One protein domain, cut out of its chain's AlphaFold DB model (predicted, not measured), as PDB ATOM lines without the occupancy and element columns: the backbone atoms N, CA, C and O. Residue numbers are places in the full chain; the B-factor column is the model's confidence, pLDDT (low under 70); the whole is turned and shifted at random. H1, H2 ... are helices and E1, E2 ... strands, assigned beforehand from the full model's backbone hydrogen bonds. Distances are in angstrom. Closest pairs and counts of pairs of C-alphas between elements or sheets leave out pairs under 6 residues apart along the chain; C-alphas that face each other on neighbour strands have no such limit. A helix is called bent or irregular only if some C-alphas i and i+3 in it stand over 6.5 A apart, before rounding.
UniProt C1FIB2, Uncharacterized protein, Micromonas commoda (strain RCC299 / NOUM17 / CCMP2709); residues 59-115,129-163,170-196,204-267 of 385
ATOM      1  N   VAL A  59      18.253 134.151 119.573       90.81
ATOM      2  CA  VAL A  59      17.240 133.108 119.345       90.81
ATOM      3  C   VAL A  59      16.377 132.881 120.587       90.81
ATOM      4  O   VAL A  59      15.156 132.795 120.477       90.81
ATOM      5  N   THR A  60      16.976 132.800 121.779       91.19
ATOM      6  CA  THR A  60      16.217 132.646 123.030       91.19
ATOM      7  C   THR A  60      15.311 133.849 123.279       91.19
ATOM      8  O   THR A  60      14.154 133.660 123.658       91.19
ATOM      9  N   ARG A  61      15.793 135.074 123.032       90.62
ATOM     10  CA  ARG A  61      14.986 136.296 123.183       90.62
ATOM     11  C   ARG A  61      13.813 136.317 122.201       90.62
ATOM     12  O   ARG A  61      12.684 136.548 122.631       90.62
ATOM     13  N   ASP A  62      14.052 135.984 120.936       89.56
ATOM     14  CA  ASP A  62      13.016 135.922 119.899       89.56
ATOM     15  C   ASP A  62      11.948 134.868 120.220       89.56
ATOM     16  O   ASP A  62      10.750 135.118 120.077       89.56
ATOM     17  N   VAL A  63      12.365 133.697 120.712       88.31
ATOM     18  CA  VAL A  63      11.450 132.618 121.106       88.31
ATOM     19  C   VAL A  63      10.595 133.043 122.296       88.31
ATOM     20  O   VAL A  63       9.372 132.928 122.242       88.31
ATOM     21  N   LEU A  64      11.201 133.587 123.352       87.25
ATOM     22  CA  LEU A  64      10.459 134.060 124.521       87.25
ATOM     23  C   LEU A  64       9.474 135.183 124.172       87.25
ATOM     24  O   LEU A  64       8.344 135.166 124.669       87.25
ATOM     25  N   ALA A  65       9.881 136.118 123.307       85.75
ATOM     26  CA  ALA A  65       9.040 137.213 122.832       85.75
ATOM     27  C   ALA A  65       7.857 136.702 122.001       85.75
ATOM     28  O   ALA A  65       6.720 137.113 122.237       85.75
ATOM     29  N   PHE A  66       8.102 135.764 121.080       84.00
ATOM     30  CA  PHE A  66       7.050 135.117 120.300       84.00
ATOM     31  C   PHE A  66       6.025 134.429 121.211       84.00
ATOM     32  O   PHE A  66       4.827 134.683 121.100       84.00
ATOM     33  N   HIS A  67       6.488 133.611 122.160       78.69
ATOM     34  CA  HIS A  67       5.596 132.886 123.064       78.69
ATOM     35  C   HIS A  67       4.818 133.817 124.010       78.69
ATOM     36  O   HIS A  67       3.636 133.576 124.247       78.69
ATOM     37  N   ALA A  68       5.429 134.910 124.486       79.88
ATOM     38  CA  ALA A  68       4.730 135.925 125.280       79.88
ATOM     39  C   ALA A  68       3.634 136.644 124.473       79.88
ATOM     40  O   ALA A  68       2.544 136.907 124.987       79.88
ATOM     41  N   ALA A  69       3.913 136.966 123.205       76.25
ATOM     42  CA  ALA A  69       2.982 137.670 122.328       76.25
ATOM     43  C   ALA A  69       1.778 136.806 121.917       76.25
ATOM     44  O   ALA A  69       0.672 137.325 121.774       76.25
ATOM     45  N   GLU A  70       1.969 135.494 121.757       69.25
ATOM     46  CA  GLU A  70       0.906 134.574 121.327       69.25
ATOM     47  C   GLU A  70      -0.058 134.158 122.457       69.25
ATOM     48  O   GLU A  70      -1.016 133.438 122.186       69.25
ATOM     49  N   ARG A  71       0.143 134.632 123.703       57.69
ATOM     50  CA  ARG A  71      -0.704 134.335 124.880       57.69
ATOM     51  C   ARG A  71      -1.107 132.857 124.962       57.69
ATOM     52  O   ARG A  71      -2.293 132.537 124.958       57.69
ATOM     53  N   ASN A  72      -0.117 131.974 125.073       53.12
ATOM     54  CA  ASN A  72      -0.275 130.559 125.424       53.12
ATOM     55  C   ASN A  72      -1.074 129.652 124.463       53.12
ATOM     56  O   ASN A  72      -0.789 128.461 124.469       53.12
ATOM     57  N   GLY A  73      -1.936 130.160 123.575       44.78
ATOM     58  CA  GLY A  73      -2.942 129.389 122.817       44.78
ATOM     59  C   GLY A  73      -2.453 128.419 121.728       44.78
ATOM     60  O   GLY A  73      -3.204 128.108 120.804       44.78
ATOM     61  N   ASN A  74      -1.213 127.939 121.809       52.56
ATOM     62  CA  ASN A  74      -0.618 126.981 120.876       52.56
ATOM     63  C   ASN A  74      -0.312 125.616 121.511       52.56
ATOM     64  O   ASN A  74       0.335 124.793 120.853       52.56
ATOM     65  N   GLY A  75      -0.769 125.356 122.744       43.22
ATOM     66  CA  GLY A  75      -0.662 124.047 123.391       43.22
ATOM     67  C   GLY A  75      -1.189 122.949 122.486       43.22
ATOM     68  O   GLY A  75      -2.345 122.966 122.076       43.22
ATOM     69  N   ASP A  76      -0.302 122.040 122.089       42.09
ATOM     70  CA  ASP A  76      -0.511 120.948 121.128       42.09
ATOM     71  C   ASP A  76      -0.874 121.294 119.678       42.09
ATOM     72  O   ASP A  76      -0.690 120.443 118.802       42.09
ATOM     73  N   ARG A  77      -1.344 122.508 119.385       41.97
ATOM     74  CA  ARG A  77      -1.897 122.847 118.067       41.97
ATOM     75  C   ARG A  77      -0.997 123.747 117.221       41.97
ATOM     76  O   ARG A  77      -1.155 123.753 116.006       41.97
ATOM     77  N   GLY A  78      -0.038 124.482 117.790       49.78
ATOM     78  CA  GLY A  78       0.588 125.583 117.042       49.78
ATOM     79  C   GLY A  78      -0.471 126.591 116.564       49.78
ATOM     80  O   GLY A  78      -1.665 126.406 116.808       49.78
ATOM     81  N   ARG A  79      -0.062 127.654 115.864       48.53
ATOM     82  CA  ARG A  79      -1.019 128.577 115.238       48.53
ATOM     83  C   ARG A  79      -1.995 127.768 114.368       48.53
ATOM     84  O   ARG A  79      -1.606 127.288 113.312       48.53
ATOM     85  N   GLY A  80      -3.227 127.565 114.832       48.78
ATOM     86  CA  GLY A  80      -4.296 126.926 114.059       48.78
ATOM     87  C   GLY A  80      -4.301 125.392 113.936       48.78
ATOM     88  O   GLY A  80      -5.006 124.889 113.069       48.78
ATOM     89  N   GLY A  81      -3.580 124.615 114.753       54.59
ATOM     90  CA  GLY A  81      -3.587 123.139 114.611       54.59
ATOM     91  C   GLY A  81      -2.635 122.603 113.535       54.59
ATOM     92  O   GLY A  81      -2.656 121.410 113.224       54.59
ATOM     93  N   GLU A  82      -1.805 123.469 112.950       60.94
ATOM     94  CA  GLU A  82      -0.911 123.136 111.845       60.94
ATOM     95  C   GLU A  82       0.227 122.209 112.305       60.94
ATOM     96  O   GLU A  82       1.240 122.646 112.852       60.94
ATOM     97  N   ARG A  83       0.096 120.904 112.031       69.81
ATOM     98  CA  ARG A  83       1.167 119.917 112.277       69.81
ATOM     99  C   ARG A  83       2.394 120.141 111.391       69.81
ATOM    100  O   ARG A  83       3.499 119.766 111.767       69.81
ATOM    101  N   THR A  84       2.218 120.742 110.218       80.69
ATOM    102  CA  THR A  84       3.279 120.947 109.228       80.69
ATOM    103  C   THR A  84       3.187 122.334 108.618       80.69
ATOM    104  O   THR A  84       2.147 122.690 108.072       80.69
ATOM    105  N   VAL A  85       4.279 123.094 108.676       83.56
ATOM    106  CA  VAL A  85       4.338 124.495 108.242       83.56
ATOM    107  C   VAL A  85       5.498 124.672 107.256       83.56
ATOM    108  O   VAL A  85       6.574 124.110 107.490       83.56
ATOM    109  N   PRO A  86       5.333 125.431 106.157       88.44
ATOM    110  CA  PRO A  86       6.451 125.797 105.291       88.44
ATOM    111  C   PRO A  86       7.550 126.527 106.070       88.44
ATOM    112  O   PRO A  86       7.255 127.365 106.924       88.44
ATOM    113  N   LEU A  87       8.818 126.257 105.755       88.81
ATOM    114  CA  LEU A  87       9.960 126.873 106.442       88.81
ATOM    115  C   LEU A  87       9.924 128.410 106.385       88.81
ATOM    116  O   LEU A  87      10.278 129.064 107.359       88.81
ATOM    117  N   GLU A  88       9.453 128.988 105.279       88.75
ATOM    118  CA  GLU A  88       9.281 130.440 105.124       88.75
ATOM    119  C   GLU A  88       8.268 131.004 106.127       88.75
ATOM    120  O   GLU A  88       8.556 131.966 106.839       88.75
ATOM    121  N   SER A  89       7.104 130.360 106.241       86.12
ATOM    122  CA  SER A  89       6.068 130.734 107.206       86.12
ATOM    123  C   SER A  89       6.539 130.541 108.645       86.12
ATOM    124  O   SER A  89       6.174 131.332 109.511       86.12
ATOM    125  N   TRP A  90       7.353 129.514 108.912       87.25
ATOM    126  CA  TRP A  90       7.981 129.306 110.216       87.25
ATOM    127  C   TRP A  90       8.979 130.422 110.552       87.25
ATOM    128  O   TRP A  90       8.879 131.025 111.616       87.25
ATOM    129  N   ALA A  91       9.894 130.746 109.635       90.12
ATOM    130  CA  ALA A  91      10.887 131.806 109.815       90.12
ATOM    131  C   ALA A  91      10.224 133.170 110.071       90.12
ATOM    132  O   ALA A  91      10.613 133.896 110.988       90.12
ATOM    133  N   ALA A  92       9.151 133.475 109.334       87.56
ATOM    134  CA  ALA A  92       8.398 134.715 109.477       87.56
ATOM    135  C   ALA A  92       7.764 134.903 110.870       87.56
ATOM    136  O   ALA A  92       7.595 136.046 111.293       87.56
ATOM    137  N   ARG A  93       7.448 133.820 111.603       86.19
ATOM    138  CA  ARG A  93       6.886 133.901 112.971       86.19
ATOM    139  C   ARG A  93       7.841 134.582 113.949       86.19
ATOM    140  O   ARG A  93       7.388 135.309 114.825       86.19
ATOM    141  N   TYR A  94       9.139 134.372 113.762       85.62
ATOM    142  CA  TYR A  94      10.195 134.910 114.618       85.62
ATOM    143  C   TYR A  94      10.932 136.096 113.979       85.62
ATOM    144  O   TYR A  94      11.901 136.596 114.535       85.62
ATOM    145  N   GLY A  95      10.502 136.550 112.793       88.06
ATOM    146  CA  GLY A  95      11.209 137.593 112.043       88.06
ATOM    147  C   GLY A  95      12.570 137.148 111.488       88.06
ATOM    148  O   GLY A  95      13.408 137.991 111.177       88.06
ATOM    149  N   TRP A  96      12.798 135.839 111.353       92.81
ATOM    150  CA  TRP A  96      14.052 135.272 110.863       92.81
ATOM    151  C   TRP A  96      14.092 135.169 109.337       92.81
ATOM    152  O   TRP A  96      13.064 135.074 108.664       92.81
ATOM    153  N   THR A  97      15.305 135.119 108.783       93.50
ATOM    154  CA  THR A  97      15.509 134.656 107.405       93.50
ATOM    155  C   THR A  97      15.341 133.138 107.327       93.50
ATOM    156  O   THR A  97      15.463 132.429 108.329       93.50
ATOM    157  N   VAL A  98      15.086 132.615 106.125       90.88
ATOM    158  CA  VAL A  98      14.959 131.166 105.892       90.88
ATOM    159  C   VAL A  98      16.236 130.423 106.303       90.88
ATOM    160  O   VAL A  98      16.150 129.392 106.966       90.88
ATOM    161  N   ASP A  99      17.406 130.980 105.985       90.38
ATOM    162  CA  ASP A  99      18.705 130.387 106.328       90.38
ATOM    163  C   ASP A  99      18.969 130.410 107.841       90.38
ATOM    164  O   ASP A  99      19.504 129.452 108.402       90.38
ATOM    165  N   ALA A 100      18.560 131.485 108.526       89.81
ATOM    166  CA  ALA A 100      18.650 131.569 109.981       89.81
ATOM    167  C   ALA A 100      17.730 130.537 110.646       89.81
ATOM    168  O   ALA A 100      18.165 129.803 111.533       89.81
ATOM    169  N   ALA A 101      16.486 130.414 110.174       91.44
ATOM    170  CA  ALA A 101      15.546 129.421 110.678       91.44
ATOM    171  C   ALA A 101      16.039 127.985 110.445       91.44
ATOM    172  O   ALA A 101      15.953 127.153 111.345       91.44
ATOM    173  N   GLU A 102      16.602 127.687 109.273       91.00
ATOM    174  CA  GLU A 102      17.202 126.381 108.986       91.00
ATOM    175  C   GLU A 102      18.368 126.065 109.928       91.00
ATOM    176  O   GLU A 102      18.433 124.965 110.481       91.00
ATOM    177  N   ARG A 103      19.255 127.038 110.170       89.69
ATOM    178  CA  ARG A 103      20.363 126.887 111.120       89.69
ATOM    179  C   ARG A 103      19.857 126.594 112.532       89.69
ATOM    180  O   ARG A 103      20.346 125.660 113.166       89.69
ATOM    181  N   VAL A 104      18.868 127.353 113.006       91.62
ATOM    182  CA  VAL A 104      18.261 127.176 114.334       91.62
ATOM    183  C   VAL A 104      17.623 125.793 114.464       91.62
ATOM    184  O   VAL A 104      17.879 125.086 115.439       91.62
ATOM    185  N   LEU A 105      16.850 125.361 113.464       91.81
ATOM    186  CA  LEU A 105      16.211 124.043 113.461       91.81
ATOM    187  C   LEU A 105      17.240 122.906 113.426       91.81
ATOM    188  O   LEU A 105      17.092 121.923 114.153       91.81
ATOM    189  N   TRP A 106      18.325 123.060 112.664       90.00
ATOM    190  CA  TRP A 106      19.431 122.103 112.661       90.00
ATOM    191  C   TRP A 106      20.125 122.014 114.029       90.00
ATOM    192  O   TRP A 106      20.365 120.915 114.537       90.00
ATOM    193  N   GLN A 107      20.404 123.157 114.669       89.50
ATOM    194  CA  GLN A 107      20.982 123.205 116.018       89.50
ATOM    195  C   GLN A 107      20.046 122.554 117.056       89.50
ATOM    196  O   GLN A 107      20.518 121.869 117.971       89.50
ATOM    197  N   ALA A 108      18.731 122.688 116.859       88.12
ATOM    198  CA  ALA A 108      17.673 122.099 117.675       88.12
ATOM    199  C   ALA A 108      17.368 120.610 117.395       88.12
ATOM    200  O   ALA A 108      16.501 120.044 118.055       88.12
ATOM    201  N   ASP A 109      18.083 119.948 116.473       87.12
ATOM    202  CA  ASP A 109      17.814 118.559 116.036       87.12
ATOM    203  C   ASP A 109      16.466 118.336 115.346       87.12
ATOM    204  O   ASP A 109      15.935 117.224 115.344       87.12
ATOM    205  N   VAL A 110      15.887 119.384 114.771       86.69
ATOM    206  CA  VAL A 110      14.580 119.308 114.128       86.69
ATOM    207  C   VAL A 110      14.804 119.076 112.634       86.69
ATOM    208  O   VAL A 110      15.259 119.985 111.936       86.69
ATOM    209  N   PRO A 111      14.528 117.867 112.108       81.50
ATOM    210  CA  PRO A 111      14.752 117.584 110.701       81.50
ATOM    211  C   PRO A 111      13.745 118.341 109.834       81.50
ATOM    212  O   PRO A 111      12.536 118.299 110.072       81.50
ATOM    213  N   LEU A 112      14.244 118.972 108.773       83.19
ATOM    214  CA  LEU A 112      13.403 119.478 107.695       83.19
ATOM    215  C   LEU A 112      12.903 118.300 106.856       83.19
ATOM    216  O   LEU A 112      13.683 117.431 106.461       83.19
ATOM    217  N   LYS A 113      11.603 118.272 106.566       78.88
ATOM    218  CA  LYS A 113      11.018 117.320 105.621       78.88
ATOM    219  C   LYS A 113      11.017 117.971 104.237       78.88
ATOM    220  O   LYS A 113      10.523 119.088 104.076       78.88
ATOM    221  N   SER A 114      11.570 117.292 103.234       66.19
ATOM    222  CA  SER A 114      11.295 117.633 101.834       66.19
ATOM    223  C   SER A 114       9.825 117.330 101.545       66.19
ATOM    224  O   SER A 114       9.305 116.330 102.044       66.19
ATOM    225  N   SER A 115       9.147 118.181 100.775       59.75
ATOM    226  CA  SER A 115       7.757 117.953 100.370       59.75
ATOM    227  C   SER A 115       7.557 116.538  99.814       59.75
ATOM    228  O   SER A 115       8.320 116.098  98.953       59.75
ATOM    229  N   ARG A 129      10.325 123.270 101.574       85.75
ATOM    230  CA  ARG A 129      10.804 122.636 102.806       85.75
ATOM    231  C   ARG A 129       9.755 122.814 103.891       85.75
ATOM    232  O   ARG A 129       9.289 123.930 104.126       85.75
ATOM    233  N   ILE A 130       9.391 121.716 104.538       86.75
ATOM    234  CA  ILE A 130       8.318 121.664 105.528       86.75
ATOM    235  C   ILE A 130       8.911 121.315 106.891       86.75
ATOM    236  O   ILE A 130       9.795 120.463 107.015       86.75
ATOM    237  N   VAL A 131       8.396 121.972 107.923       86.81
ATOM    238  CA  VAL A 131       8.773 121.793 109.322       86.81
ATOM    239  C   VAL A 131       7.588 121.202 110.074       86.81
ATOM    240  O   VAL A 131       6.459 121.665 109.916       86.81
ATOM    241  N   ASP A 132       7.831 120.189 110.904       85.31
ATOM    242  CA  ASP A 132       6.857 119.780 111.919       85.31
ATOM    243  C   ASP A 132       6.870 120.812 113.047       85.31
ATOM    244  O   ASP A 132       7.835 120.886 113.811       85.31
ATOM    245  N   ALA A 133       5.816 121.626 113.125       81.81
ATOM    246  CA  ALA A 133       5.764 122.757 114.041       81.81
ATOM    247  C   ALA A 133       5.845 122.312 115.507       81.81
ATOM    248  O   ALA A 133       6.540 122.951 116.292       81.81
ATOM    249  N   LYS A 134       5.212 121.189 115.878       80.19
ATOM    250  CA  LYS A 134       5.239 120.683 117.259       80.19
ATOM    251  C   LYS A 134       6.657 120.282 117.657       80.19
ATOM    252  O   LYS A 134       7.161 120.725 118.690       80.19
ATOM    253  N   SER A 135       7.313 119.491 116.812       82.25
ATOM    254  CA  SER A 135       8.707 119.090 117.028       82.25
ATOM    255  C   SER A 135       9.651 120.296 117.037       82.25
ATOM    256  O   SER A 135      10.581 120.336 117.840       82.25
ATOM    257  N   ALA A 136       9.389 121.300 116.195       86.06
ATOM    258  CA  ALA A 136      10.175 122.523 116.123       86.06
ATOM    259  C   ALA A 136      10.071 123.381 117.385       86.06
ATOM    260  O   ALA A 136      11.102 123.743 117.945       86.06
ATOM    261  N   TYR A 137       8.858 123.650 117.877       84.00
ATOM    262  CA  TYR A 137       8.657 124.407 119.116       84.00
ATOM    263  C   TYR A 137       9.366 123.740 120.298       84.00
ATOM    264  O   TYR A 137      10.115 124.393 121.021       84.00
ATOM    265  N   VAL A 138       9.186 122.425 120.457       83.00
ATOM    266  CA  VAL A 138       9.816 121.658 121.542       83.00
ATOM    267  C   VAL A 138      11.339 121.640 121.397       83.00
ATOM    268  O   VAL A 138      12.052 121.904 122.364       83.00
ATOM    269  N   GLY A 139      11.851 121.350 120.198       86.50
ATOM    270  CA  GLY A 139      13.288 121.281 119.940       86.50
ATOM    271  C   GLY A 139      13.983 122.618 120.191       86.50
ATOM    272  O   GLY A 139      15.004 122.662 120.877       86.50
ATOM    273  N   VAL A 140      13.409 123.715 119.687       89.50
ATOM    274  CA  VAL A 140      13.955 125.067 119.867       89.50
ATOM    275  C   VAL A 140      13.903 125.486 121.337       89.50
ATOM    276  O   VAL A 140      14.891 126.007 121.854       89.50
ATOM    277  N   TRP A 141      12.811 125.188 122.045       88.38
ATOM    278  CA  TRP A 141      12.707 125.462 123.478       88.38
ATOM    279  C   TRP A 141      13.801 124.753 124.286       88.38
ATOM    280  O   TRP A 141      14.502 125.382 125.076       88.38
ATOM    281  N   LEU A 142      14.000 123.451 124.063       87.31
ATOM    282  CA  LEU A 142      15.024 122.678 124.773       87.31
ATOM    283  C   LEU A 142      16.447 123.134 124.429       87.31
ATOM    284  O   LEU A 142      17.301 123.232 125.310       87.31
ATOM    285  N   ALA A 143      16.721 123.381 123.146       89.94
ATOM    286  CA  ALA A 143      18.075 123.635 122.662       89.94
ATOM    287  C   ALA A 143      18.573 125.066 122.916       89.94
ATOM    288  O   ALA A 143      19.785 125.288 123.020       89.94
ATOM    289  N   PHE A 144      17.653 126.027 123.008       92.00
ATOM    290  CA  PHE A 144      17.974 127.436 123.210       92.00
ATOM    291  C   PHE A 144      17.488 127.921 124.567       92.00
ATOM    292  O   PHE A 144      18.321 128.212 125.418       92.00
ATOM    293  N   VAL A 145      16.176 127.923 124.805       90.69
ATOM    294  CA  VAL A 145      15.593 128.529 126.011       90.69
ATOM    295  C   VAL A 145      16.071 127.818 127.277       90.69
ATOM    296  O   VAL A 145      16.686 128.447 128.136       90.69
ATOM    297  N   GLU A 146      15.851 126.509 127.396       89.88
ATOM    298  CA  GLU A 146      16.261 125.759 128.589       89.88
ATOM    299  C   GLU A 146      17.787 125.729 128.743       89.88
ATOM    300  O   GLU A 146      18.304 125.969 129.834       89.88
ATOM    301  N   ALA A 147      18.516 125.485 127.651       92.00
ATOM    302  CA  ALA A 147      19.974 125.433 127.676       92.00
ATOM    303  C   ALA A 147      20.611 126.772 128.095       92.00
ATOM    304  O   ALA A 147      21.514 126.772 128.932       92.00
ATOM    305  N   ASP A 148      20.126 127.903 127.572       92.75
ATOM    306  CA  ASP A 148      20.634 129.234 127.925       92.75
ATOM    307  C   ASP A 148      20.313 129.586 129.379       92.75
ATOM    308  O   ASP A 148      21.174 130.116 130.074       92.75
ATOM    309  N   HIS A 149      19.128 129.230 129.887       91.25
ATOM    310  CA  HIS A 149      18.782 129.479 131.293       91.25
ATOM    311  C   HIS A 149      19.582 128.598 132.256       91.25
ATOM    312  O   HIS A 149      19.936 129.042 133.345       91.25
ATOM    313  N   VAL A 150      19.943 127.370 131.864       92.00
ATOM    314  CA  VAL A 150      20.883 126.545 132.645       92.00
ATOM    315  C   VAL A 150      22.250 127.216 132.732       92.00
ATOM    316  O   VAL A 150      22.846 127.250 133.807       92.00
ATOM    317  N   VAL A 151      22.747 127.772 131.628       91.25
ATOM    318  CA  VAL A 151      24.025 128.493 131.625       91.25
ATOM    319  C   VAL A 151      23.929 129.791 132.425       91.25
ATOM    320  O   VAL A 151      24.792 130.037 133.263       91.25
ATOM    321  N   SER A 152      22.859 130.566 132.254       89.50
ATOM    322  CA  SER A 152      22.597 131.785 133.026       89.50
ATOM    323  C   SER A 152      22.547 131.500 134.530       89.50
ATOM    324  O   SER A 152      23.204 132.188 135.307       89.50
ATOM    325  N   ALA A 153      21.876 130.428 134.961       88.12
ATOM    326  CA  ALA A 153      21.848 130.017 136.365       88.12
ATOM    327  C   ALA A 153      23.243 129.662 136.915       88.12
ATOM    328  O   ALA A 153      23.554 129.972 138.068       88.12
ATOM    329  N   LEU A 154      24.094 129.025 136.105       88.44
ATOM    330  CA  LEU A 154      25.472 128.712 136.484       88.44
ATOM    331  C   LEU A 154      26.352 129.970 136.564       88.44
ATOM    332  O   LEU A 154      27.137 130.084 137.502       88.44
ATOM    333  N   LEU A 155      26.191 130.915 135.631       85.31
ATOM    334  CA  LEU A 155      26.909 132.196 135.614       85.31
ATOM    335  C   LEU A 155      26.456 133.132 136.747       85.31
ATOM    336  O   LEU A 155      27.273 133.795 137.377       85.31
ATOM    337  N   ALA A 156      25.164 133.161 137.075       79.62
ATOM    338  CA  ALA A 156      24.641 133.988 138.163       79.62
ATOM    339  C   ALA A 156      25.216 133.576 139.527       79.62
ATOM    340  O   ALA A 156      25.441 134.417 140.395       79.62
ATOM    341  N   ARG A 157      25.497 132.282 139.718       73.44
ATOM    342  CA  ARG A 157      26.058 131.766 140.973       73.44
ATOM    343  C   ARG A 157      27.556 132.014 141.111       73.44
ATOM    344  O   ARG A 157      28.047 132.043 142.235       73.44
ATOM    345  N   GLU A 158      28.268 132.221 140.005       63.69
ATOM    346  CA  GLU A 158      29.639 132.743 140.028       63.69
ATOM    347  C   GLU A 158      29.701 134.148 140.652       63.69
ATOM    348  O   GLU A 158      30.653 134.438 141.367       63.69
ATOM    349  N   ARG A 159      28.660 134.976 140.477       59.19
ATOM    350  CA  ARG A 159      28.581 136.345 141.024       59.19
ATOM    351  C   ARG A 159      28.147 136.425 142.499       59.19
ATOM    352  O   ARG A 159      27.959 137.524 143.010       59.19
ATOM    353  N   GLY A 160      27.923 135.290 143.169       49.22
ATOM    354  CA  GLY A 160      27.405 135.246 144.541       49.22
ATOM    355  C   GLY A 160      28.334 135.902 145.572       49.22
ATOM    356  O   GLY A 160      29.548 135.735 145.510       49.22
ATOM    357  N   ASP A 161      27.720 136.616 146.519       43.56
ATOM    358  CA  ASP A 161      28.323 137.460 147.561       43.56
ATOM    359  C   ASP A 161      29.543 136.814 148.268       43.56
ATOM    360  O   ASP A 161      29.392 135.739 148.864       43.56
ATOM    361  N   PRO A 162      30.739 137.443 148.250       47.97
ATOM    362  CA  PRO A 162      31.941 136.920 148.909       47.97
ATOM    363  C   PRO A 162      31.798 136.768 150.433       47.97
ATOM    364  O   PRO A 162      32.592 136.052 151.044       47.97
ATOM    365  N   ASN A 163      30.777 137.382 151.045       39.47
ATOM    366  CA  ASN A 163      30.471 137.256 152.474       39.47
ATOM    367  C   ASN A 163      29.408 136.191 152.800       39.47
ATOM    368  O   ASN A 163      29.078 135.974 153.969       39.47
ATOM    369  N   GLY A 170      33.162 128.070 145.653       54.47
ATOM    370  CA  GLY A 170      32.521 129.059 144.795       54.47
ATOM    371  C   GLY A 170      31.605 128.474 143.719       54.47
ATOM    372  O   GLY A 170      31.886 127.432 143.125       54.47
ATOM    373  N   GLY A 171      30.488 129.160 143.485       67.75
ATOM    374  CA  GLY A 171      29.746 129.159 142.221       67.75
ATOM    375  C   GLY A 171      29.193 127.844 141.656       67.75
ATOM    376  O   GLY A 171      28.642 127.861 140.563       67.75
ATOM    377  N   SER A 172      29.334 126.697 142.326       81.31
ATOM    378  CA  SER A 172      29.097 125.390 141.695       81.31
ATOM    379  C   SER A 172      27.708 124.798 141.967       81.31
ATOM    380  O   SER A 172      27.132 124.965 143.043       81.31
ATOM    381  N   MET A 173      27.160 124.069 140.988       88.06
ATOM    382  CA  MET A 173      25.864 123.387 141.086       88.06
ATOM    383  C   MET A 173      25.936 121.931 140.629       88.06
ATOM    384  O   MET A 173      26.649 121.575 139.695       88.06
ATOM    385  N   THR A 174      25.135 121.059 141.233       91.00
ATOM    386  CA  THR A 174      24.835 119.749 140.630       91.00
ATOM    387  C   THR A 174      23.896 119.905 139.426       91.00
ATOM    388  O   THR A 174      23.178 120.896 139.322       91.00
ATOM    389  N   LYS A 175      23.832 118.891 138.545       92.44
ATOM    390  CA  LYS A 175      22.926 118.886 137.373       92.44
ATOM    391  C   LYS A 175      21.483 119.230 137.742       92.44
ATOM    392  O   LYS A 175      20.851 120.033 137.072       92.44
ATOM    393  N   LYS A 176      20.982 118.608 138.817       90.75
ATOM    394  CA  LYS A 176      19.620 118.823 139.310       90.75
ATOM    395  C   LYS A 176      19.426 120.273 139.750       90.75
ATOM    396  O   LYS A 176      18.506 120.913 139.278       90.75
ATOM    397  N   GLN A 177      20.337 120.805 140.564       90.88
ATOM    398  CA  GLN A 177      20.259 122.193 141.030       90.88
ATOM    399  C   GLN A 177      20.274 123.203 139.879       90.88
ATOM    400  O   GLN A 177      19.507 124.154 139.916       90.88
ATOM    401  N   ALA A 178      21.110 122.992 138.858       90.75
ATOM    402  CA  ALA A 178      21.168 123.882 137.699       90.75
ATOM    403  C   ALA A 178      19.875 123.837 136.868       90.75
ATOM    404  O   ALA A 178      19.354 124.879 136.480       90.75
ATOM    405  N   LEU A 179      19.322 122.641 136.643       90.81
ATOM    406  CA  LEU A 179      18.050 122.465 135.934       90.81
ATOM    407  C   LEU A 179      16.860 123.030 136.720       90.81
ATOM    408  O   LEU A 179      15.989 123.655 136.122       90.81
ATOM    409  N   ASP A 180      16.825 122.826 138.037       89.19
ATOM    410  CA  ASP A 180      15.773 123.345 138.915       89.19
ATOM    411  C   ASP A 180      15.846 124.882 138.992       89.19
ATOM    412  O   ASP A 180      14.817 125.550 138.908       89.19
ATOM    413  N   ALA A 181      17.054 125.457 139.064       88.06
ATOM    414  CA  ALA A 181      17.265 126.905 139.041       88.06
ATOM    415  C   ALA A 181      16.838 127.530 137.703       88.06
ATOM    416  O   ALA A 181      16.133 128.536 137.705       88.06
ATOM    417  N   ALA A 182      17.193 126.914 136.572       89.25
ATOM    418  CA  ALA A 182      16.750 127.357 135.250       89.25
ATOM    419  C   ALA A 182      15.220 127.308 135.117       89.25
ATOM    420  O   ALA A 182      14.597 128.259 134.649       89.25
ATOM    421  N   SER A 183      14.593 126.223 135.586       86.81
ATOM    422  CA  SER A 183      13.133 126.099 135.609       86.81
ATOM    423  C   SER A 183      12.476 127.155 136.505       86.81
ATOM    424  O   SER A 183      11.461 127.727 136.112       86.81
ATOM    425  N   ALA A 184      13.060 127.466 137.666       86.06
ATOM    426  CA  ALA A 184      12.573 128.526 138.545       86.06
ATOM    427  C   ALA A 184      12.716 129.922 137.912       86.06
ATOM    428  O   ALA A 184      11.788 130.725 137.990       86.06
ATOM    429  N   GLN A 185      13.832 130.208 137.233       85.75
ATOM    430  CA  GLN A 185      14.021 131.457 136.484       85.75
ATOM    431  C   GLN A 185      12.984 131.603 135.365       85.75
ATOM    432  O   GLN A 185      12.355 132.652 135.249       85.75
ATOM    433  N   LEU A 186      12.735 130.541 134.594       85.88
ATOM    434  CA  LEU A 186      11.707 130.537 133.550       85.88
ATOM    435  C   LEU A 186      10.294 130.720 134.120       85.88
ATOM    436  O   LEU A 186       9.489 131.437 133.535       85.88
ATOM    437  N   ALA A 187       9.980 130.095 135.258       83.62
ATOM    438  CA  ALA A 187       8.676 130.230 135.909       83.62
ATOM    439  C   ALA A 187       8.438 131.622 136.502       83.62
ATOM    440  O   ALA A 187       7.318 132.112 136.467       83.62
ATOM    441  N   THR A 188       9.479 132.264 137.026       84.25
ATOM    442  CA  THR A 188       9.365 133.584 137.662       84.25
ATOM    443  C   THR A 188       9.422 134.725 136.653       84.25
ATOM    444  O   THR A 188       8.613 135.644 136.730       84.25
ATOM    445  N   ARG A 189      10.352 134.672 135.691       82.12
ATOM    446  CA  ARG A 189      10.610 135.766 134.738       82.12
ATOM    447  C   ARG A 189       9.812 135.641 133.439       82.12
ATOM    448  O   ARG A 189       9.519 136.649 132.805       82.12
ATOM    449  N   HIS A 190       9.445 134.421 133.046       81.06
ATOM    450  CA  HIS A 190       8.837 134.128 131.743       81.06
ATOM    451  C   HIS A 190       7.580 133.255 131.861       81.06
ATOM    452  O   HIS A 190       7.304 132.432 130.987       81.06
ATOM    453  N   ALA A 191       6.790 133.450 132.925       77.56
ATOM    454  CA  ALA A 191       5.550 132.705 133.168       77.56
ATOM    455  C   ALA A 191       4.591 132.734 131.962       77.56
ATOM    456  O   ALA A 191       4.016 131.714 131.597       77.56
ATOM    457  N   ALA A 192       4.467 133.896 131.315       70.81
ATOM    458  CA  ALA A 192       3.596 134.107 130.157       70.81
ATOM    459  C   ALA A 192       4.131 133.515 128.839       70.81
ATOM    460  O   ALA A 192       3.408 133.507 127.851       70.81
ATOM    461  N   SER A 193       5.387 133.057 128.807       73.75
ATOM    462  CA  SER A 193       6.024 132.472 127.621       73.75
ATOM    463  C   SER A 193       6.089 130.945 127.678       73.75
ATOM    464  O   SER A 193       6.621 130.328 126.756       73.75
ATOM    465  N   GLN A 194       5.625 130.316 128.763       67.12
ATOM    466  CA  GLN A 194       5.688 128.863 128.877       67.12
ATOM    467  C   GLN A 194       4.676 128.210 127.927       67.12
ATOM    468  O   GLN A 194       3.511 128.600 127.925       67.12
ATOM    469  N   PRO A 195       5.081 127.210 127.126       62.06
ATOM    470  CA  PRO A 195       4.149 126.510 126.247       62.06
ATOM    471  C   PRO A 195       3.003 125.859 127.050       62.06
ATOM    472  O   PRO A 195       3.243 125.274 128.109       62.06
ATOM    473  N   GLU A 196       1.763 125.952 126.551       50.22
ATOM    474  CA  GLU A 196       0.592 125.252 127.112       50.22
ATOM    475  C   GLU A 196       0.826 123.732 127.159       50.22
ATOM    476  O   GLU A 196       1.436 123.156 126.258       50.22
ATOM    477  N   ARG A 204      12.582 112.610 131.097       65.62
ATOM    478  CA  ARG A 204      12.811 111.170 131.297       65.62
ATOM    479  C   ARG A 204      13.753 110.903 132.478       65.62
ATOM    480  O   ARG A 204      13.611 109.902 133.164       65.62
ATOM    481  N   SER A 205      14.726 111.796 132.700       87.12
ATOM    482  CA  SER A 205      15.549 111.883 133.915       87.12
ATOM    483  C   SER A 205      16.397 113.165 133.922       87.12
ATOM    484  O   SER A 205      16.640 113.764 132.873       87.12
ATOM    485  N   THR A 206      16.950 113.541 135.084       89.12
ATOM    486  CA  THR A 206      17.959 114.617 135.206       89.12
ATOM    487  C   THR A 206      19.183 114.370 134.319       89.12
ATOM    488  O   THR A 206      19.773 115.307 133.788       89.12
ATOM    489  N   VAL A 207      19.590 113.106 134.153       89.88
ATOM    490  CA  VAL A 207      20.763 112.746 133.340       89.88
ATOM    491  C   VAL A 207      20.485 112.959 131.855       89.88
ATOM    492  O   VAL A 207      21.346 113.505 131.167       89.88
ATOM    493  N   ALA A 208      19.298 112.565 131.384       87.50
ATOM    494  CA  ALA A 208      18.879 112.771 130.002       87.50
ATOM    495  C   ALA A 208      18.772 114.266 129.676       87.50
ATOM    496  O   ALA A 208      19.459 114.720 128.767       87.50
ATOM    497  N   ALA A 209      18.043 115.034 130.497       87.81
ATOM    498  CA  ALA A 209      17.878 116.478 130.308       87.81
ATOM    499  C   ALA A 209      19.229 117.211 130.281       87.81
ATOM    500  O   ALA A 209      19.502 118.008 129.389       87.81
ATOM    501  N   TRP A 210      20.136 116.871 131.203       92.19
ATOM    502  CA  TRP A 210      21.491 117.419 131.177       92.19
ATOM    503  C   TRP A 210      22.251 117.039 129.900       92.19
ATOM    504  O   TRP A 210      22.955 117.861 129.322       92.19
ATOM    505  N   GLY A 211      22.134 115.787 129.453       91.06
ATOM    506  CA  GLY A 211      22.733 115.333 128.198       91.06
ATOM    507  C   GLY A 211      22.206 116.096 126.982       91.06
ATOM    508  O   GLY A 211      22.986 116.392 126.077       91.06
ATOM    509  N   ASP A 212      20.921 116.444 126.984       88.88
ATOM    510  CA  ASP A 212      20.275 117.223 125.928       88.88
ATOM    511  C   ASP A 212      20.787 118.667 125.913       88.88
ATOM    512  O   ASP A 212      21.195 119.138 124.852       88.88
ATOM    513  N   VAL A 213      20.917 119.308 127.082       91.31
ATOM    514  CA  VAL A 213      21.555 120.631 127.221       91.31
ATOM    515  C   VAL A 213      22.979 120.606 126.662       91.31
ATOM    516  O   VAL A 213      23.307 121.377 125.764       91.31
ATOM    517  N   ILE A 214      23.829 119.675 127.110       91.94
ATOM    518  CA  ILE A 214      25.214 119.584 126.616       91.94
ATOM    519  C   ILE A 214      25.258 119.343 125.102       91.94
ATOM    520  O   ILE A 214      26.118 119.894 124.412       91.94
ATOM    521  N   ARG A 215      24.350 118.522 124.563       89.88
ATOM    522  CA  ARG A 215      24.282 118.255 123.122       89.88
ATOM    523  C   ARG A 215      23.887 119.506 122.341       89.88
ATOM    524  O   ARG A 215      24.529 119.786 121.331       89.88
ATOM    525  N   ALA A 216      22.880 120.241 122.806       90.12
ATOM    526  CA  ALA A 216      22.440 121.487 122.192       90.12
ATOM    527  C   ALA A 216      23.570 122.522 122.172       90.12
ATOM    528  O   ALA A 216      23.918 123.045 121.113       90.12
ATOM    529  N   LEU A 217      24.235 122.725 123.310       90.50
ATOM    530  CA  LEU A 217      25.347 123.667 123.409       90.50
ATOM    531  C   LEU A 217      26.532 123.281 122.507       90.50
ATOM    532  O   LEU A 217      27.110 124.138 121.848       90.50
ATOM    533  N   ARG A 218      26.864 121.987 122.399       89.50
ATOM    534  CA  ARG A 218      27.925 121.500 121.493       89.50
ATOM    535  C   ARG A 218      27.603 121.678 120.012       89.50
ATOM    536  O   ARG A 218      28.528 121.786 119.210       89.50
ATOM    537  N   ARG A 219      26.322 121.640 119.635       87.44
ATOM    538  CA  ARG A 219      25.888 121.900 118.253       87.44
ATOM    539  C   ARG A 219      25.972 123.378 117.909       87.44
ATOM    540  O   ARG A 219      26.335 123.698 116.783       87.44
ATOM    541  N   ARG A 220      25.645 124.239 118.873       87.06
ATOM    542  CA  ARG A 220      25.706 125.696 118.734       87.06
ATOM    543  C   ARG A 220      27.148 126.191 118.672       87.06
ATOM    544  O   ARG A 220      27.501 126.884 117.734       87.06
ATOM    545  N   TYR A 221      27.991 125.749 119.601       84.56
ATOM    546  CA  TYR A 221      29.359 126.253 119.760       84.56
ATOM    547  C   TYR A 221      30.400 125.186 119.424       84.56
ATOM    548  O   TYR A 221      31.186 124.738 120.267       84.56
ATOM    549  N   ARG A 222      30.363 124.696 118.183       71.69
ATOM    550  CA  ARG A 222      31.299 123.666 117.729       71.69
ATOM    551  C   ARG A 222      32.730 124.205 117.791       71.69
ATOM    552  O   ARG A 222      33.009 125.293 117.303       71.69
ATOM    553  N   LYS A 223      33.657 123.409 118.333       57.97
ATOM    554  CA  LYS A 223      35.087 123.747 118.351       57.97
ATOM    555  C   LYS A 223      35.577 123.981 116.909       57.97
ATOM    556  O   LYS A 223      35.575 123.033 116.125       57.97
ATOM    557  N   GLY A 224      35.956 125.222 116.590       53.34
ATOM    558  CA  GLY A 224      36.422 125.642 115.261       53.34
ATOM    559  C   GLY A 224      35.333 126.090 114.274       53.34
ATOM    560  O   GLY A 224      35.599 126.098 113.079       53.34
ATOM    561  N   GLY A 225      34.113 126.389 114.737       56.06
ATOM    562  CA  GLY A 225      33.104 127.096 113.936       56.06
ATOM    563  C   GLY A 225      33.192 128.618 114.093       56.06
ATOM    564  O   GLY A 225      33.879 129.097 114.992       56.06
ATOM    565  N   ASP A 226      32.459 129.350 113.249       54.75
ATOM    566  CA  ASP A 226      32.395 130.825 113.260       54.75
ATOM    567  C   ASP A 226      31.882 131.392 114.601       54.75
ATOM    568  O   ASP A 226      32.258 132.491 115.004       54.75
ATOM    569  N   ASP A 227      31.073 130.611 115.327       64.81
ATOM    570  CA  ASP A 227      30.500 130.979 116.622       64.81
ATOM    571  C   ASP A 227      31.352 130.417 117.777       64.81
ATOM    572  O   ASP A 227      31.154 129.287 118.249       64.81
ATOM    573  N   ALA A 228      32.317 131.208 118.254       75.00
ATOM    574  CA  ALA A 228      33.058 130.887 119.471       75.00
ATOM    575  C   ALA A 228      32.107 130.806 120.681       75.00
ATOM    576  O   ALA A 228      31.185 131.607 120.830       75.00
ATOM    577  N   CYS A 229      32.326 129.827 121.566       82.44
ATOM    578  CA  CYS A 229      31.511 129.678 122.772       82.44
ATOM    579  C   CYS A 229      31.763 130.871 123.712       82.44
ATOM    580  O   CYS A 229      32.900 131.022 124.160       82.44
ATOM    581  N   PRO A 230      30.743 131.671 124.081       84.31
ATOM    582  CA  PRO A 230      30.939 132.866 124.909       84.31
ATOM    583  C   PRO A 230      31.223 132.542 126.386       84.31
ATOM    584  O   PRO A 230      31.434 133.431 127.209       84.31
ATOM    585  N   TYR A 231      31.224 131.260 126.745       85.44
ATOM    586  CA  TYR A 231      31.498 130.762 128.085       85.44
ATOM    587  C   TYR A 231      32.212 129.411 128.041       85.44
ATOM    588  O   TYR A 231      32.072 128.634 127.095       85.44
ATOM    589  N   ALA A 232      32.931 129.094 129.111       87.44
ATOM    590  CA  ALA A 232      33.441 127.766 129.396       87.44
ATOM    591  C   ALA A 232      32.527 127.077 130.414       87.44
ATOM    592  O   ALA A 232      32.257 127.610 131.492       87.44
ATOM    593  N   LEU A 233      32.063 125.870 130.088       89.50
ATOM    594  CA  LEU A 233      31.343 125.020 131.030       89.50
ATOM    595  C   LEU A 233      32.319 124.023 131.644       89.50
ATOM    596  O   LEU A 233      32.916 123.208 130.940       89.50
ATOM    597  N   LEU A 234      32.433 124.056 132.962       89.62
ATOM    598  CA  LEU A 234      33.396 123.297 133.740       89.62
ATOM    599  C   LEU A 234      32.692 122.254 134.604       89.62
ATOM    600  O   LEU A 234      31.551 122.437 135.034       89.62
ATOM    601  N   THR A 235      33.384 121.158 134.903       92.06
ATOM    602  CA  THR A 235      32.933 120.163 135.875       92.06
ATOM    603  C   THR A 235      34.052 119.723 136.804       92.06
ATOM    604  O   THR A 235      35.202 119.624 136.403       92.06
ATOM    605  N   LYS A 236      33.716 119.419 138.055       89.50
ATOM    606  CA  LYS A 236      34.658 118.880 139.036       89.50
ATOM    607  C   LYS A 236      33.991 117.777 139.835       89.50
ATOM    608  O   LYS A 236      32.801 117.852 140.157       89.50
ATOM    609  N   LYS A 237      34.742 116.725 140.151       89.62
ATOM    610  CA  LYS A 237      34.278 115.688 141.072       89.62
ATOM    611  C   LYS A 237      34.520 116.167 142.503       89.62
ATOM    612  O   LYS A 237      35.654 116.412 142.894       89.62
ATOM    613  N   VAL A 238      33.449 116.287 143.281       84.00
ATOM    614  CA  VAL A 238      33.482 116.646 144.702       84.00
ATOM    615  C   VAL A 238      32.870 115.492 145.484       84.00
ATOM    616  O   VAL A 238      31.672 115.211 145.377       84.00
ATOM    617  N   LYS A 239      33.704 114.791 146.260       86.06
ATOM    618  CA  LYS A 239      33.336 113.533 146.928       86.06
ATOM    619  C   LYS A 239      32.766 112.526 145.907       86.06
ATOM    620  O   LYS A 239      33.446 112.134 144.960       86.06
ATOM    621  N   THR A 240      31.507 112.124 146.070       84.88
ATOM    622  CA  THR A 240      30.809 111.152 145.216       84.88
ATOM    623  C   THR A 240      30.006 111.790 144.079       84.88
ATOM    624  O   THR A 240      29.406 111.072 143.281       84.88
ATOM    625  N   ARG A 241      29.972 113.126 143.971       86.00
ATOM    626  CA  ARG A 241      29.115 113.849 143.017       86.00
ATOM    627  C   ARG A 241      29.944 114.703 142.061       86.00
ATOM    628  O   ARG A 241      31.031 115.158 142.400       86.00
ATOM    629  N   ARG A 242      29.422 114.937 140.853       89.44
ATOM    630  CA  ARG A 242      29.968 115.941 139.930       89.44
ATOM    631  C   ARG A 242      29.190 117.244 140.069       89.44
ATOM    632  O   ARG A 242      27.957 117.236 140.031       89.44
ATOM    633  N   VAL A 243      29.929 118.334 140.226       90.31
ATOM    634  CA  VAL A 243      29.414 119.702 140.198       90.31
ATOM    635  C   VAL A 243      29.850 120.382 138.908       90.31
ATOM    636  O   VAL A 243      30.794 119.939 138.249       90.31
ATOM    637  N   TYR A 244      29.119 121.420 138.536       91.12
ATOM    638  CA  TYR A 244      29.262 122.174 137.305       91.12
ATOM    639  C   TYR A 244      29.316 123.663 137.623       91.12
ATOM    640  O   TYR A 244      28.682 124.119 138.575       91.12
ATOM    641  N   ARG A 245      30.080 124.396 136.823       87.81
ATOM    642  CA  ARG A 245      30.214 125.854 136.869       87.81
ATOM    643  C   ARG A 245      30.315 126.356 135.434       87.81
ATOM    644  O   ARG A 245      30.860 125.648 134.592       87.81
ATOM    645  N   ALA A 246      29.791 127.541 135.161       87.62
ATOM    646  CA  ALA A 246      30.048 128.255 133.918       87.62
ATOM    647  C   ALA A 246      30.886 129.497 134.237       87.62
ATOM    648  O   ALA A 246      30.751 130.043 135.329       87.62
ATOM    649  N   VAL A 247      31.749 129.892 133.306       85.12
ATOM    650  CA  VAL A 247      32.585 131.099 133.379       85.12
ATOM    651  C   VAL A 247      32.527 131.779 132.016       85.12
ATOM    652  O   VAL A 247      32.564 131.083 131.001       85.12
ATOM    653  N   ARG A 248      32.425 133.109 131.952       83.94
ATOM    654  CA  ARG A 248      32.466 133.833 130.666       83.94
ATOM    655  C   ARG A 248      33.853 133.726 130.018       83.94
ATOM    656  O   ARG A 248      34.869 133.861 130.694       83.94
ATOM    657  N   ALA A 249      33.896 133.508 128.705       74.25
ATOM    658  CA  ALA A 249      35.145 133.532 127.948       74.25
ATOM    659  C   ALA A 249      35.723 134.961 127.966       74.25
ATOM    660  O   ALA A 249      34.995 135.918 127.715       74.25
ATOM    661  N   GLY A 250      37.003 135.111 128.321       64.69
ATOM    662  CA  GLY A 250      37.672 136.417 128.434       64.69
ATOM    663  C   GLY A 250      37.288 137.257 129.663       64.69
ATOM    664  O   GLY A 250      37.667 138.423 129.748       64.69
ATOM    665  N   GLY A 251      36.526 136.708 130.617       58.81
ATOM    666  CA  GLY A 251      36.180 137.409 131.856       58.81
ATOM    667  C   GLY A 251      37.288 137.322 132.910       58.81
ATOM    668  O   GLY A 251      37.695 136.226 133.280       58.81
ATOM    669  N   ALA A 252      37.698 138.463 133.475       48.34
ATOM    670  CA  ALA A 252      38.720 138.586 134.530       48.34
ATOM    671  C   ALA A 252      38.301 138.038 135.923       48.34
ATOM    672  O   ALA A 252      38.832 138.452 136.949       48.34
ATOM    673  N   GLY A 253      37.292 137.160 135.987       51.88
ATOM    674  CA  GLY A 253      36.578 136.815 137.225       51.88
ATOM    675  C   GLY A 253      37.027 135.533 137.929       51.88
ATOM    676  O   GLY A 253      36.575 135.261 139.038       51.88
ATOM    677  N   SER A 254      37.888 134.724 137.314       56.44
ATOM    678  CA  SER A 254      38.344 133.465 137.911       56.44
ATOM    679  C   SER A 254      39.836 133.301 137.693       56.44
ATOM    680  O   SER A 254      40.265 133.081 136.560       56.44
ATOM    681  N   SER A 255      40.616 133.393 138.769       57.84
ATOM    682  CA  SER A 255      42.052 133.145 138.686       57.84
ATOM    683  C   SER A 255      42.308 131.699 138.241       57.84
ATOM    684  O   SER A 255      41.541 130.788 138.567       57.84
ATOM    685  N   SER A 256      43.406 131.457 137.519       59.06
ATOM    686  CA  SER A 256      43.834 130.102 137.124       59.06
ATOM    687  C   SER A 256      43.890 129.126 138.320       59.06
ATOM    688  O   SER A 256      43.547 127.947 138.195       59.06
ATOM    689  N   ALA A 257      44.204 129.636 139.519       59.81
ATOM    690  CA  ALA A 257      44.195 128.877 140.769       59.81
ATOM    691  C   ALA A 257      42.784 128.420 141.205       59.81
ATOM    692  O   ALA A 257      42.626 127.290 141.671       59.81
ATOM    693  N   ASP A 258      41.742 129.234 140.995       71.00
ATOM    694  CA  ASP A 258      40.349 128.890 141.339       71.00
ATOM    695  C   ASP A 258      39.773 127.788 140.439       71.00
ATOM    696  O   ASP A 258      38.863 127.038 140.826       71.00
ATOM    697  N   LEU A 259      40.313 127.678 139.224       73.88
ATOM    698  CA  LEU A 259      39.922 126.686 138.226       73.88
ATOM    699  C   LEU A 259      40.774 125.408 138.285       73.88
ATOM    700  O   LEU A 259      40.505 124.450 137.554       73.88
ATOM    701  N   ALA A 260      41.724 125.314 139.220       75.19
ATOM    702  CA  ALA A 260      42.525 124.112 139.410       75.19
ATOM    703  C   ALA A 260      41.657 122.875 139.741       75.19
ATOM    704  O   ALA A 260      40.813 122.849 140.655       75.19
ATOM    705  N   GLY A 261      41.867 121.802 138.973       81.62
ATOM    706  CA  GLY A 261      41.130 120.540 139.098       81.62
ATOM    707  C   GLY A 261      39.709 120.561 138.525       81.62
ATOM    708  O   GLY A 261      38.932 119.652 138.822       81.62
ATOM    709  N   TRP A 262      39.346 121.584 137.746       87.94
ATOM    710  CA  TRP A 262      38.136 121.588 136.926       87.94
ATOM    711  C   TRP A 262      38.422 121.041 135.521       87.94
ATOM    712  O   TRP A 262      39.414 121.381 134.888       87.94
ATOM    713  N   GLU A 263      37.527 120.198 135.018       89.44
ATOM    714  CA  GLU A 263      37.545 119.658 133.659       89.44
ATOM    715  C   GLU A 263      36.652 120.513 132.747       89.44
ATOM    716  O   GLU A 263      35.494 120.784 133.082       89.44
ATOM    717  N   ILE A 264      37.147 120.893 131.567       88.31
ATOM    718  CA  ILE A 264      36.360 121.623 130.563       88.31
ATOM    719  C   ILE A 264      35.413 120.650 129.844       88.31
ATOM    720  O   ILE A 264      35.836 119.675 129.227       88.31
ATOM    721  N   VAL A 265      34.109 120.924 129.901       88.00
ATOM    722  CA  VAL A 265      33.047 120.146 129.236       88.00
ATOM    723  C   VAL A 265      32.696 120.724 127.861       88.00
ATOM    724  O   VAL A 265      32.350 119.968 126.939       88.00
ATOM    725  N   LEU A 266      32.746 122.054 127.754       87.19
ATOM    726  CA  LEU A 266      32.435 122.862 126.575       87.19
ATOM    727  C   LEU A 266      33.198 124.192 126.648       87.19
ATOM    728  O   LEU A 266      33.379 124.729 127.740       87.19
ATOM    729  N   GLY A 267      33.556 124.734 125.485       82.44
ATOM    730  CA  GLY A 267      34.209 126.031 125.355       82.44
ATOM    731  C   GLY A 267      35.717 125.943 125.553       82.44
ATOM    732  O   GLY A 267      36.292 124.852 125.606       82.44
TER     733      GLY A 267
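Overview. This is residues 59 to 115, 129 to 163, 170 to 196 and 204 to 267 of the 385 residues of an uncharacterized protein of Micromonas commoda (strain RCC299 / NOUM17 / CCMP2709) (UniProt C1FIB2). A long helix, H4, runs nearly straight through the domain and joins a small head, where the short strands E1 and E2 sit with H2 and H3, to a three-stranded sheet at the far end. H6 crosses H4 at its bend, H5 crosses the arm H4b, and H1 lies loosely near H4. The printed part has 183 residues with six named helices and five named strands, in the order H1 E1 H2 H3 E2 H4 H5 H6 E3 E4 E5; the class is mixed, helices and strands. The sheets E4 E3 E5 and E1 E2 are antiparallel. The whole is compact, with a radius of gyration of the C-alphas of 17.8 A, and only just elongated, spanning 54 by 36 by 29 A.

Arrangement. Begin at H1, residues 59 to 69, which touches no helix. E1, residues 84 to 86, is antiparallel to E2, residues 129 to 132; find N 85 and O 131 at 2.9 A, within hydrogen-bond range. H2, residues 87 to 93, touches H3, residues 98 to 107, about perpendicular at 86 degrees, closest at the C-alphas of Ala 91 and Ala 101, 5.3 A apart. H4, residues 133 to 158, was assigned as one helix by its hydrogen bonds, but it is bent: C-alphas 143 and 146 are 6.6 A apart, and its arms H4a, 133 to 143, and H4b, 146 to 158, stand at a shallow tilt of 17 degrees. H5, residues 175 to 189, touches H4b, closest at the C-alphas of His 149 and Ala 182, 4.9 A. H6, residues 206 to 220, touches H4a with residues 212 to 217 alone, closest at the C-alphas of Ala 143 and Ala 216, 4.9 A. E3, residues 231 to 238, and E4, residues 241 to 248, form a hairpin, with N 234 and O 245 at 2.8 A; E5, residues 263 to 266, is antiparallel to E3, with N 235 and O 263 at 2.8 A. H4b is on this sheet over E4, at a height over the sheet of 7.7 A, and stands up from it; H5 only grazes it. In H1, H2, H3, H4a, H4b, H5 and H6 every O i to N i+4 pair is within hydrogen-bond range.

Along the chain. Find C-alpha 59 at (17.240, 133.108, 119.345), where H1 begins. H5 is 21.1 A long, H6 21.3 A, E3 21.9 A and E4 23.7 A. E5 ends at C-alpha 266, (32.435, 122.862, 126.575).

Size, cuts and confidence. The C-alphas of Ser 115 and Asn 163, the two farthest apart, are 60.0 A apart. Cuts leave gaps of 6.1 A from C-alpha 115 to 129, 11.4 A from 163 to 170 and 19.1 A from 196 to 204. The links H1 to E1 and E4 to E5 are long. Mean pLDDT of the printed part is 79.6; residues 70 to 83 and 250 to 257 are among those under 70.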